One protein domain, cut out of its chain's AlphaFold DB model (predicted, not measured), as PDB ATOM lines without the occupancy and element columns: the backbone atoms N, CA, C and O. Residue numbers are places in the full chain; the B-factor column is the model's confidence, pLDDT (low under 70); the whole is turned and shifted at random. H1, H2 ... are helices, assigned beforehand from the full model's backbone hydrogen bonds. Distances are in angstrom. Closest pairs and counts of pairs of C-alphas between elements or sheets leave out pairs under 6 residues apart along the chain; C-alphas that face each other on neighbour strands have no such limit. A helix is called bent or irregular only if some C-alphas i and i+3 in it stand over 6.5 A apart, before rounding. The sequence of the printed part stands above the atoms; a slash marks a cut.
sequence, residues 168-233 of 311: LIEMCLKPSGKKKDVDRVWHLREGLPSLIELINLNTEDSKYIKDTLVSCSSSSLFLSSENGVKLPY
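Overview. This is residues 168 to 233 of the 311 residues of a protein of Armadillidium vulgare (UniProt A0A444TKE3). Picture a V made by the two longest helices, H3 and H4, which meet near residues 199 and 206; the other helices fill its wide end, where H1 and H2 form a helical hairpin and the short H5 lies beside H2. The turn at the point of the V, residues 200 to 205, sticks out at one end of the model, and the unnamed tail after H5 lies at the opposite end. The printed part has 66 residues with five named helices, in the order H1, H2, H3, H4, H5, and no named strand; the class is all helix. The whole is compact, with a radius of gyration of the C-alphas of 11.6 A, and the C-alphas span 31 by 23 by 16 A.

Arrangement. Begin with the longest helix, H4, residues 204 to 217. Next look for H3, residues 189 to 200: it touches H4, with the C-alphas of Ile 199 and Ser 206 the closest at 4.4 A. They run opposite ways at a steep tilt of 44 degrees and form a helical hairpin. H3 touches H4 with residues 195 to 200 alone, and H4 touches H3 with residues 205 to 210 alone. Farther along H4, residues 212 to 216 alone touch H1, residues 168 to 173. The closest C-alphas there are those of Leu 173 and Cys 216, 7.1 A apart, and the two helices run the same way at a steep tilt of 62 degrees. From H1 move to H2, residues 179 to 187: they touch, with C-alphas 172 and 181 the closest at 5.7 A. H1 and H2 run opposite ways as a helical hairpin, at a shallow tilt of 34 degrees, only just short of steep. Now find H5, residues 220 to 223, which touches H2, the closest C-alphas being those of Val 182 and Phe 222 at 6.5 A. H5 is close to H4 but not clearly touching it, with C-alphas 216 and 222 the closest at 6.4 A. H2 and H3 meet only through their link, while H2 and H4 are apart, as are H1 and H3, and H3 and H5. The helix packing is mostly crossed, but only just: of three touching pairs with a tilt, one is at a shallow tilt. In H1 and H2 every O i to N i+4 pair is within hydrogen-bond range; in H3 it is 6 of 8 and in H4 9 of 10, while H5 is too short for such a pair.

Along the chain. Find C-alpha 204 at (22.246, 1.454, 25.121); from there H4 runs 21.8 A to C-alpha 217 at (39.355, -12.009, 24.496). H4 is irregular, but only just: C-alphas 204 and 207 are 6.53 A apart. H3 runs 18.0 A from Arg 189 to Asn 200 and is also only just irregular, with C-alphas 190 and 193 lying 7.0 A apart. Go back to C-alpha 168 at (37.783, -4.389, 36.879) for the start of H1, which runs 8.9 A to Leu 173. H2 runs 12.8 A from Lys 179 to His 187. H5 runs 4.9 A from Ser 220 to C-alpha 223 at (45.899, -14.143, 26.954).

Size, cuts and confidence. Look for the two C-alphas farthest apart, those of Glu 204 and Glu 226, at 32.6 A. The first and last printed C-alphas, Leu 168 and Tyr 233, are 17.4 A apart. The printed part has no cut, and the links H1 to H2, H2 to H3, H3 to H4 and H4 to H5 are tight. Residues 200 to 205 stand free. The mean pLDDT of the printed part is 82.4, and you will find values under 70 at residue 200 and residues 229 to 233.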
ATOM      1  N   LEU A 168      36.535  -3.622  36.792       95.69
ATOM      2  CA  LEU A 168      37.783  -4.389  36.879       95.69
ATOM      3  C   LEU A 168      38.276  -4.839  35.500       95.69
ATOM      4  O   LEU A 168      39.477  -4.811  35.222       95.69
ATOM      5  N   ILE A 169      37.351  -5.226  34.623       94.31
ATOM      6  CA  ILE A 169      37.654  -5.545  33.232       94.31
ATOM      7  C   ILE A 169      38.210  -4.308  32.507       94.31
ATOM      8  O   ILE A 169      39.279  -4.384  31.902       94.31
ATOM      9  N   GLU A 170      37.540  -3.160  32.607       93.88
ATOM     10  CA  GLU A 170      37.997  -1.898  32.018       93.88
ATOM     11  C   GLU A 170      39.397  -1.516  32.526       93.88
ATOM     12  O   GLU A 170      40.249  -1.090  31.748       93.88
ATOM     13  N   MET A 171      39.677  -1.718  33.818       93.75
ATOM     14  CA  MET A 171      41.000  -1.497  34.407       93.75
ATOM     15  C   MET A 171      42.077  -2.396  33.790       93.75
ATOM     16  O   MET A 171      43.191  -1.925  33.563       93.75
ATOM     17  N   CYS A 172      41.755  -3.651  33.463       94.25
ATOM     18  CA  CYS A 172      42.679  -4.548  32.764       94.25
ATOM     19  C   CYS A 172      42.968  -4.092  31.326       94.25
ATOM     20  O   CYS A 172      44.057  -4.342  30.814       94.25
ATOM     21  N   LEU A 173      42.000  -3.452  30.666       92.44
ATOM     22  CA  LEU A 173      42.124  -2.985  29.281       92.44
ATOM     23  C   LEU A 173      42.831  -1.625  29.157       92.44
ATOM     24  O   LEU A 173      43.219  -1.234  28.055       92.44
ATOM     25  N   LYS A 174      43.039  -0.905  30.266       92.00
ATOM     26  CA  LYS A 174      43.845   0.324  30.282       92.00
ATOM     27  C   LYS A 174      45.327   0.007  30.020       92.00
ATOM     28  O   LYS A 174      45.807  -1.048  30.430       92.00
ATOM     29  N   PRO A 175      46.111   0.951  29.457       90.31
ATOM     30  CA  PRO A 175      47.558   0.773  29.272       90.31
ATOM     31  C   PRO A 175      48.330   0.456  30.564       90.31
ATOM     32  O   PRO A 175      49.409  -0.125  30.520       90.31
ATOM     33  N   SER A 176      47.788   0.852  31.717       89.56
ATOM     34  CA  SER A 176      48.343   0.598  33.047       89.56
ATOM     35  C   SER A 176      47.915  -0.739  33.670       89.56
ATOM     36  O   SER A 176      48.322  -1.016  34.802       89.56
ATOM     37  N   GLY A 177      47.104  -1.541  32.969       91.62
ATOM     38  CA  GLY A 177      46.567  -2.813  33.446       91.62
ATOM     39  C   GLY A 177      47.663  -3.828  33.773       91.62
ATOM     40  O   GLY A 177      48.679  -3.934  33.083       91.62
ATOM     41  N   LYS A 178      47.477  -4.581  34.861       93.19
ATOM     42  CA  LYS A 178      48.464  -5.546  35.371       93.19
ATOM     43  C   LYS A 178      47.848  -6.934  35.511       93.19
ATOM     44  O   LYS A 178      46.643  -7.091  35.656       93.19
ATOM     45  N   LYS A 179      48.696  -7.970  35.566       90.44
ATOM     46  CA  LYS A 179      48.237  -9.361  35.769       90.44
ATOM     47  C   LYS A 179      47.414  -9.529  37.053       90.44
ATOM     48  O   LYS A 179      46.435 -10.262  37.042       90.44
ATOM     49  N   LYS A 180      47.742  -8.767  38.107       92.31
ATOM     50  CA  LYS A 180      46.950  -8.721  39.347       92.31
ATOM     51  C   LYS A 180      45.498  -8.279  39.123       92.31
ATOM     52  O   LYS A 180      44.625  -8.682  39.878       92.31
ATOM     53  N   ASP A 181      45.234  -7.451  38.113       93.38
ATOM     54  CA  ASP A 181      43.885  -6.972  37.818       93.38
ATOM     55  C   ASP A 181      43.079  -8.082  37.131       93.38
ATOM     56  O   ASP A 181      41.923  -8.309  37.479       93.38
ATOM     57  N   VAL A 182      43.728  -8.889  36.282       93.44
ATOM     58  CA  VAL A 182      43.134 -10.118  35.730       93.44
ATOM     59  C   VAL A 182      42.780 -11.104  36.845       93.44
ATOM     60  O   VAL A 182      41.717 -11.726  36.810       93.44
ATOM     61  N   ASP A 183      43.630 -11.217  37.869       93.38
ATOM     62  CA  ASP A 183      43.318 -12.031  39.043       93.38
ATOM     63  C   ASP A 183      42.097 -11.482  39.793       93.38
ATOM     64  O   ASP A 183      41.228 -12.264  40.173       93.38
ATOM     65  N   ARG A 184      41.962 -10.159  39.966       95.56
ATOM     66  CA  ARG A 184      40.759  -9.544  40.571       95.56
ATOM     67  C   ARG A 184      39.491  -9.908  39.789       95.56
ATOM     68  O   ARG A 184      38.530 -10.382  40.394       95.56
ATOM     69  N   VAL A 185      39.515  -9.797  38.454       94.00
ATOM     70  CA  VAL A 185      38.397 -10.211  37.578       94.00
ATOM     71  C   VAL A 185      38.062 -11.693  37.780       94.00
ATOM     72  O   VAL A 185      36.898 -12.057  37.938       94.00
ATOM     73  N   TRP A 186      39.074 -12.561  37.842       90.56
ATOM     74  CA  TRP A 186      38.881 -13.995  38.070       90.56
ATOM     75  C   TRP A 186      38.195 -14.316  39.398       90.56
ATOM     76  O   TRP A 186      37.329 -15.196  39.444       90.56
ATOM     77  N   HIS A 187      38.531 -13.604  40.475       91.31
ATOM     78  CA  HIS A 187      37.875 -13.798  41.770       91.31
ATOM     79  C   HIS A 187      36.387 -13.421  41.736       91.31
ATOM     80  O   HIS A 187      35.609 -14.037  42.459       91.31
ATOM     81  N   LEU A 188      35.980 -12.494  40.860       92.44
ATOM     82  CA  LEU A 188      34.588 -12.053  40.700       92.44
ATOM     83  C   LEU A 188      33.867 -12.646  39.476       92.44
ATOM     84  O   LEU A 188      32.764 -12.221  39.134       92.44
ATOM     85  N   ARG A 189      34.443 -13.664  38.826       87.31
ATOM     86  CA  ARG A 189      33.903 -14.275  37.593       87.31
ATOM     87  C   ARG A 189      32.473 -14.812  37.711       87.31
ATOM     88  O   ARG A 189      31.808 -14.987  36.695       87.31
ATOM     89  N   GLU A 190      31.984 -15.076  38.926       81.00
ATOM     90  CA  GLU A 190      30.589 -15.480  39.153       81.00
ATOM     91  C   GLU A 190      29.572 -14.404  38.733       81.00
ATOM     92  O   GLU A 190      28.410 -14.732  38.528       81.00
ATOM     93  N   GLY A 191      30.013 -13.156  38.525       83.56
ATOM     94  CA  GLY A 191      29.204 -12.070  37.965       83.56
ATOM     95  C   GLY A 191      29.106 -12.034  36.438       83.56
ATOM     96  O   GLY A 191      28.305 -11.265  35.909       83.56
ATOM     97  N   LEU A 192      29.882 -12.848  35.704       82.56
ATOM     98  CA  LEU A 192      29.828 -12.882  34.234       82.56
ATOM     99  C   LEU A 192      28.417 -13.184  33.687       82.56
ATOM    100  O   LEU A 192      28.012 -12.510  32.740       82.56
ATOM    101  N   PRO A 193      27.625 -14.117  34.262       79.38
ATOM    102  CA  PRO A 193      26.240 -14.328  33.843       79.38
ATOM    103  C   PRO A 193      25.377 -13.066  33.955       79.38
ATOM    104  O   PRO A 193      24.620 -12.780  33.035       79.38
ATOM    105  N   SER A 194      25.537 -12.270  35.017       81.50
ATOM    106  CA  SER A 194      24.795 -11.015  35.186       81.50
ATOM    107  C   SER A 194      25.156  -9.981  34.115       81.50
ATOM    108  O   SER A 194      24.279  -9.277  33.629       81.50
ATOM    109  N   LEU A 195      26.420  -9.919  33.673       80.62
ATOM    110  CA  LEU A 195      26.802  -9.082  32.524       80.62
ATOM    111  C   LEU A 195      26.142  -9.550  31.220       80.62
ATOM    112  O   LEU A 195      25.716  -8.726  30.413       80.62
ATOM    113  N   ILE A 196      26.029 -10.864  31.015       75.81
ATOM    114  CA  ILE A 196      25.357 -11.437  29.841       75.81
ATOM    115  C   ILE A 196      23.853 -11.146  29.881       75.81
ATOM    116  O   ILE A 196      23.263 -10.818  28.853       75.81
ATOM    117  N   GLU A 197      23.225 -11.223  31.054       75.00
ATOM    118  CA  GLU A 197      21.832 -10.811  31.232       75.00
ATOM    119  C   GLU A 197      21.642  -9.340  30.854       75.00
ATOM    120  O   GLU A 197      20.760  -9.045  30.052       75.00
ATOM    121  N   LEU A 198      22.517  -8.440  31.323       78.06
ATOM    122  CA  LEU A 198      22.481  -7.020  30.949       78.06
ATOM    123  C   LEU A 198      22.636  -6.806  29.439       78.06
ATOM    124  O   LEU A 198      21.917  -5.996  28.861       78.06
ATOM    125  N   ILE A 199      23.517  -7.567  28.786       71.94
ATOM    126  CA  ILE A 199      23.668  -7.569  27.326       71.94
ATOM    127  C   ILE A 199      22.366  -7.985  26.619       71.94
ATOM    128  O   ILE A 199      22.003  -7.415  25.585       71.94
ATOM    129  N   ASN A 200      21.673  -8.992  27.150       69.69
ATOM    130  CA  ASN A 200      20.443  -9.520  26.562       69.69
ATOM    131  C   ASN A 200      19.249  -8.576  26.731       69.69
ATOM    132  O   ASN A 200      18.294  -8.678  25.963       69.69
ATOM    133  N   LEU A 201      19.307  -7.634  27.680       75.19
ATOM    134  CA  LEU A 201      18.311  -6.566  27.796       75.19
ATOM    135  C   LEU A 201      18.361  -5.583  26.614       75.19
ATOM    136  O   LEU A 201      17.412  -4.826  26.427       75.19
ATOM    137  N   ASN A 202      19.428  -5.612  25.805       70.00
ATOM    138  CA  ASN A 202      19.595  -4.810  24.591       70.00
ATOM    139  C   ASN A 202      19.372  -3.299  24.812       70.00
ATOM    140  O   ASN A 202      18.770  -2.607  23.992       70.00
ATOM    141  N   THR A 203      19.854  -2.807  25.950       79.00
ATOM    142  CA  THR A 203      19.929  -1.389  26.318       79.00
ATOM    143  C   THR A 203      21.055  -0.672  25.562       79.00
ATOM    144  O   THR A 203      21.895  -1.313  24.928       79.00
ATOM    145  N   GLU A 204      21.131   0.658  25.673       75.56
ATOM    146  CA  GLU A 204      22.246   1.454  25.121       75.56
ATOM    147  C   GLU A 204      23.618   0.948  25.619       75.56
ATOM    148  O   GLU A 204      24.556   0.797  24.833       75.56
ATOM    149  N   ASP A 205      23.691   0.540  26.890       78.94
ATOM    150  CA  ASP A 205      24.887  -0.038  27.517       78.94
ATOM    151  C   ASP A 205      25.273  -1.419  26.958       78.94
ATOM    152  O   ASP A 205      26.425  -1.842  27.079       78.94
ATOM    153  N   SER A 206      24.349  -2.145  26.320       79.25
ATOM    154  CA  SER A 206      24.594  -3.525  25.879       79.25
ATOM    155  C   SER A 206      25.705  -3.617  24.839       79.25
ATOM    156  O   SER A 206      26.483  -4.570  24.855       79.25
ATOM    157  N   LYS A 207      25.807  -2.630  23.940       83.00
ATOM    158  CA  LYS A 207      26.902  -2.578  22.963       83.00
ATOM    159  C   LYS A 207      28.244  -2.376  23.666       83.00
ATOM    160  O   LYS A 207      29.183  -3.113  23.393       83.00
ATOM    161  N   TYR A 208      28.303  -1.443  24.613       87.94
ATOM    162  CA  TYR A 208      29.518  -1.161  25.372       87.94
ATOM    163  C   TYR A 208      30.020  -2.393  26.135       87.94
ATOM    164  O   TYR A 208      31.201  -2.728  26.069       87.94
ATOM    165  N   ILE A 209      29.124  -3.108  26.824       85.62
ATOM    166  CA  ILE A 209      29.493  -4.315  27.573       85.62
ATOM    167  C   ILE A 209      29.996  -5.406  26.614       85.62
ATOM    168  O   ILE A 209      31.018  -6.034  26.895       85.62
ATOM    169  N   LYS A 210      29.334  -5.607  25.461       79.12
ATOM    170  CA  LYS A 210      29.792  -6.553  24.424       79.12
ATOM    171  C   LYS A 210      31.197  -6.207  23.938       79.12
ATOM    172  O   LYS A 210      32.074  -7.065  23.979       79.12
ATOM    173  N   ASP A 211      31.410  -4.964  23.517       82.56
ATOM    174  CA  ASP A 211      32.682  -4.504  22.955       82.56
ATOM    175  C   ASP A 211      33.817  -4.630  23.989       82.56
ATOM    176  O   ASP A 211      34.926  -5.069  23.664       82.56
ATOM    177  N   THR A 212      33.526  -4.341  25.261       88.00
ATOM    178  CA  THR A 212      34.454  -4.514  26.387       88.00
ATOM    179  C   THR A 212      34.816  -5.988  26.619       88.00
ATOM    180  O   THR A 212      35.998  -6.321  26.744       88.00
ATOM    181  N   LEU A 213      33.842  -6.904  26.612       83.44
ATOM    182  CA  LEU A 213      34.105  -8.344  26.761       83.44
ATOM    183  C   LEU A 213      34.885  -8.920  25.573       83.44
ATOM    184  O   LEU A 213      35.816  -9.703  25.768       83.44
ATOM    185  N   VAL A 214      34.559  -8.502  24.348       78.06
ATOM    186  CA  VAL A 214      35.310  -8.891  23.144       78.06
ATOM    187  C   VAL A 214      36.752  -8.396  23.239       78.06
ATOM    188  O   VAL A 214      37.682  -9.171  23.013       78.06
ATOM    189  N   SER A 215      36.965  -7.154  23.676       80.56
ATOM    190  CA  SER A 215      38.308  -6.593  23.874       80.56
ATOM    191  C   SER A 215      39.152  -7.407  24.864       80.56
ATOM    192  O   SER A 215      40.363  -7.531  24.679       80.56
ATOM    193  N   CYS A 216      38.535  -8.033  25.872       79.06
ATOM    194  CA  CYS A 216      39.238  -8.934  26.793       79.06
ATOM    195  C   CYS A 216      39.766 -10.185  26.100       79.06
ATOM    196  O   CYS A 216      40.899 -10.587  26.358       79.06
ATOM    197  N   SER A 217      38.968 -10.785  25.211       71.44
ATOM    198  CA  SER A 217      39.355 -12.009  24.496       71.44
ATOM    199  C   SER A 217      40.555 -11.819  23.565       71.44
ATOM    200  O   SER A 217      41.302 -12.765  23.338       71.44
ATOM    201  N   SER A 218      40.787 -10.588  23.105       73.31
ATOM    202  CA  SER A 218      41.914 -10.230  22.235       73.31
ATOM    203  C   SER A 218      43.051  -9.512  22.974       73.31
ATOM    204  O   SER A 218      44.045  -9.124  22.361       73.31
ATOM    205  N   SER A 219      42.927  -9.305  24.288       81.19
ATOM    206  CA  SER A 219      43.927  -8.589  25.081       81.19
ATOM    207  C   SER A 219      45.114  -9.487  25.421       81.19
ATOM    208  O   SER A 219      44.970 -10.525  26.070       81.19
ATOM    209  N   SER A 220      46.322  -9.043  25.065       81.44
ATOM    210  CA  SER A 220      47.564  -9.754  25.397       81.44
ATOM    211  C   SER A 220      47.754  -9.944  26.907       81.44
ATOM    212  O   SER A 220      48.352 -10.935  27.330       81.44
ATOM    213  N   LEU A 221      47.209  -9.049  27.740       85.12
ATOM    214  CA  LEU A 221      47.268  -9.171  29.195       85.12
ATOM    215  C   LEU A 221      46.445 -10.366  29.702       85.12
ATOM    216  O   LEU A 221      46.928 -11.125  30.541       85.12
ATOM    217  N   PHE A 222      45.233 -10.552  29.173       80.38
ATOM    218  CA  PHE A 222      44.387 -11.698  29.510       80.38
ATOM    219  C   PHE A 222      44.954 -12.991  28.919       80.38
ATOM    220  O   PHE A 222      45.095 -13.978  29.638       80.38
ATOM    221  N   LEU A 223      45.360 -12.969  27.649       75.88
ATOM    222  CA  LEU A 223      45.899 -14.143  26.954       75.88
ATOM    223  C   LEU A 223      47.226 -14.643  27.545       75.88
ATOM    224  O   LEU A 223      47.524 -15.828  27.478       75.88
ATOM    225  N   SER A 224      48.020 -13.763  28.162       78.00
ATOM    226  CA  SER A 224      49.282 -14.132  28.822       78.00
ATOM    227  C   SER A 224      49.155 -14.408  30.329       78.00
ATOM    228  O   SER A 224      50.168 -14.610  31.014       78.00
ATOM    229  N   SER A 225      47.935 -14.379  30.877       81.62
ATOM    230  CA  SER A 225      47.644 -14.648  32.288       81.62
ATOM    231  C   SER A 225      46.976 -16.011  32.456       81.62
ATOM    232  O   SER A 225      46.025 -16.327  31.746       81.62
ATOM    233  N   GLU A 226      47.416 -16.798  33.446       81.81
ATOM    234  CA  GLU A 226      46.849 -18.123  33.738       81.81
ATOM    235  C   GLU A 226      45.342 -18.052  34.019       81.81
ATOM    236  O   GLU A 226      44.573 -18.893  33.558       81.81
ATOM    237  N   ASN A 227      44.906 -17.040  34.768       80.12
ATOM    238  CA  ASN A 227      43.491 -16.826  35.048       80.12
ATOM    239  C   ASN A 227      42.773 -16.143  33.880       80.12
ATOM    240  O   ASN A 227      41.590 -16.390  33.670       80.12
ATOM    241  N   GLY A 228      43.483 -15.344  33.082       73.94
ATOM    242  CA  GLY A 228      42.912 -14.663  31.922       73.94
ATOM    243  C   GLY A 228      42.489 -15.628  30.819       73.94
ATOM    244  O   GLY A 228      41.362 -15.533  30.344       73.94
ATOM    245  N   VAL A 229      43.304 -16.641  30.505       68.31
ATOM    246  CA  VAL A 229      42.917 -17.714  29.565       68.31
ATOM    247  C   VAL A 229      41.791 -18.601  30.104       68.31
ATOM    248  O   VAL A 229      41.094 -19.263  29.337       68.31
ATOM    249  N   LYS A 230      41.575 -18.598  31.426       68.62
ATOM    250  CA  LYS A 230      40.429 -19.243  32.070       68.62
ATOM    251  C   LYS A 230      39.208 -18.324  32.154       68.62
ATOM    252  O   LYS A 230      38.136 -18.824  32.425       68.62
ATOM    253  N   LEU A 231      39.278 -17.012  31.948       63.25
ATOM    254  CA  LEU A 231      38.075 -16.165  31.985       63.25
ATOM    255  C   LEU A 231      37.056 -16.426  30.862       63.25
ATOM    256  O   LEU A 231      35.868 -16.438  31.178       63.25
ATOM    257  N   PRO A 232      37.441 -16.752  29.610       57.16
ATOM    258  CA  PRO A 232      36.496 -17.266  28.614       57.16
ATOM    259  C   PRO A 232      35.986 -18.689  28.937       57.16
ATOM    260  O   PRO A 232      35.405 -19.360  28.083       57.16
ATOM    261  N   TYR A 233      36.185 -19.181  30.167       59.28
ATOM    262  CA  TYR A 233      35.684 -20.468  30.622       59.28
ATOM    263  C   TYR A 233      34.165 -20.472  30.675       59.28
ATOM    264  O   TYR A 233      33.512 -19.915  31.554       59.28
TER     265      TYR A 233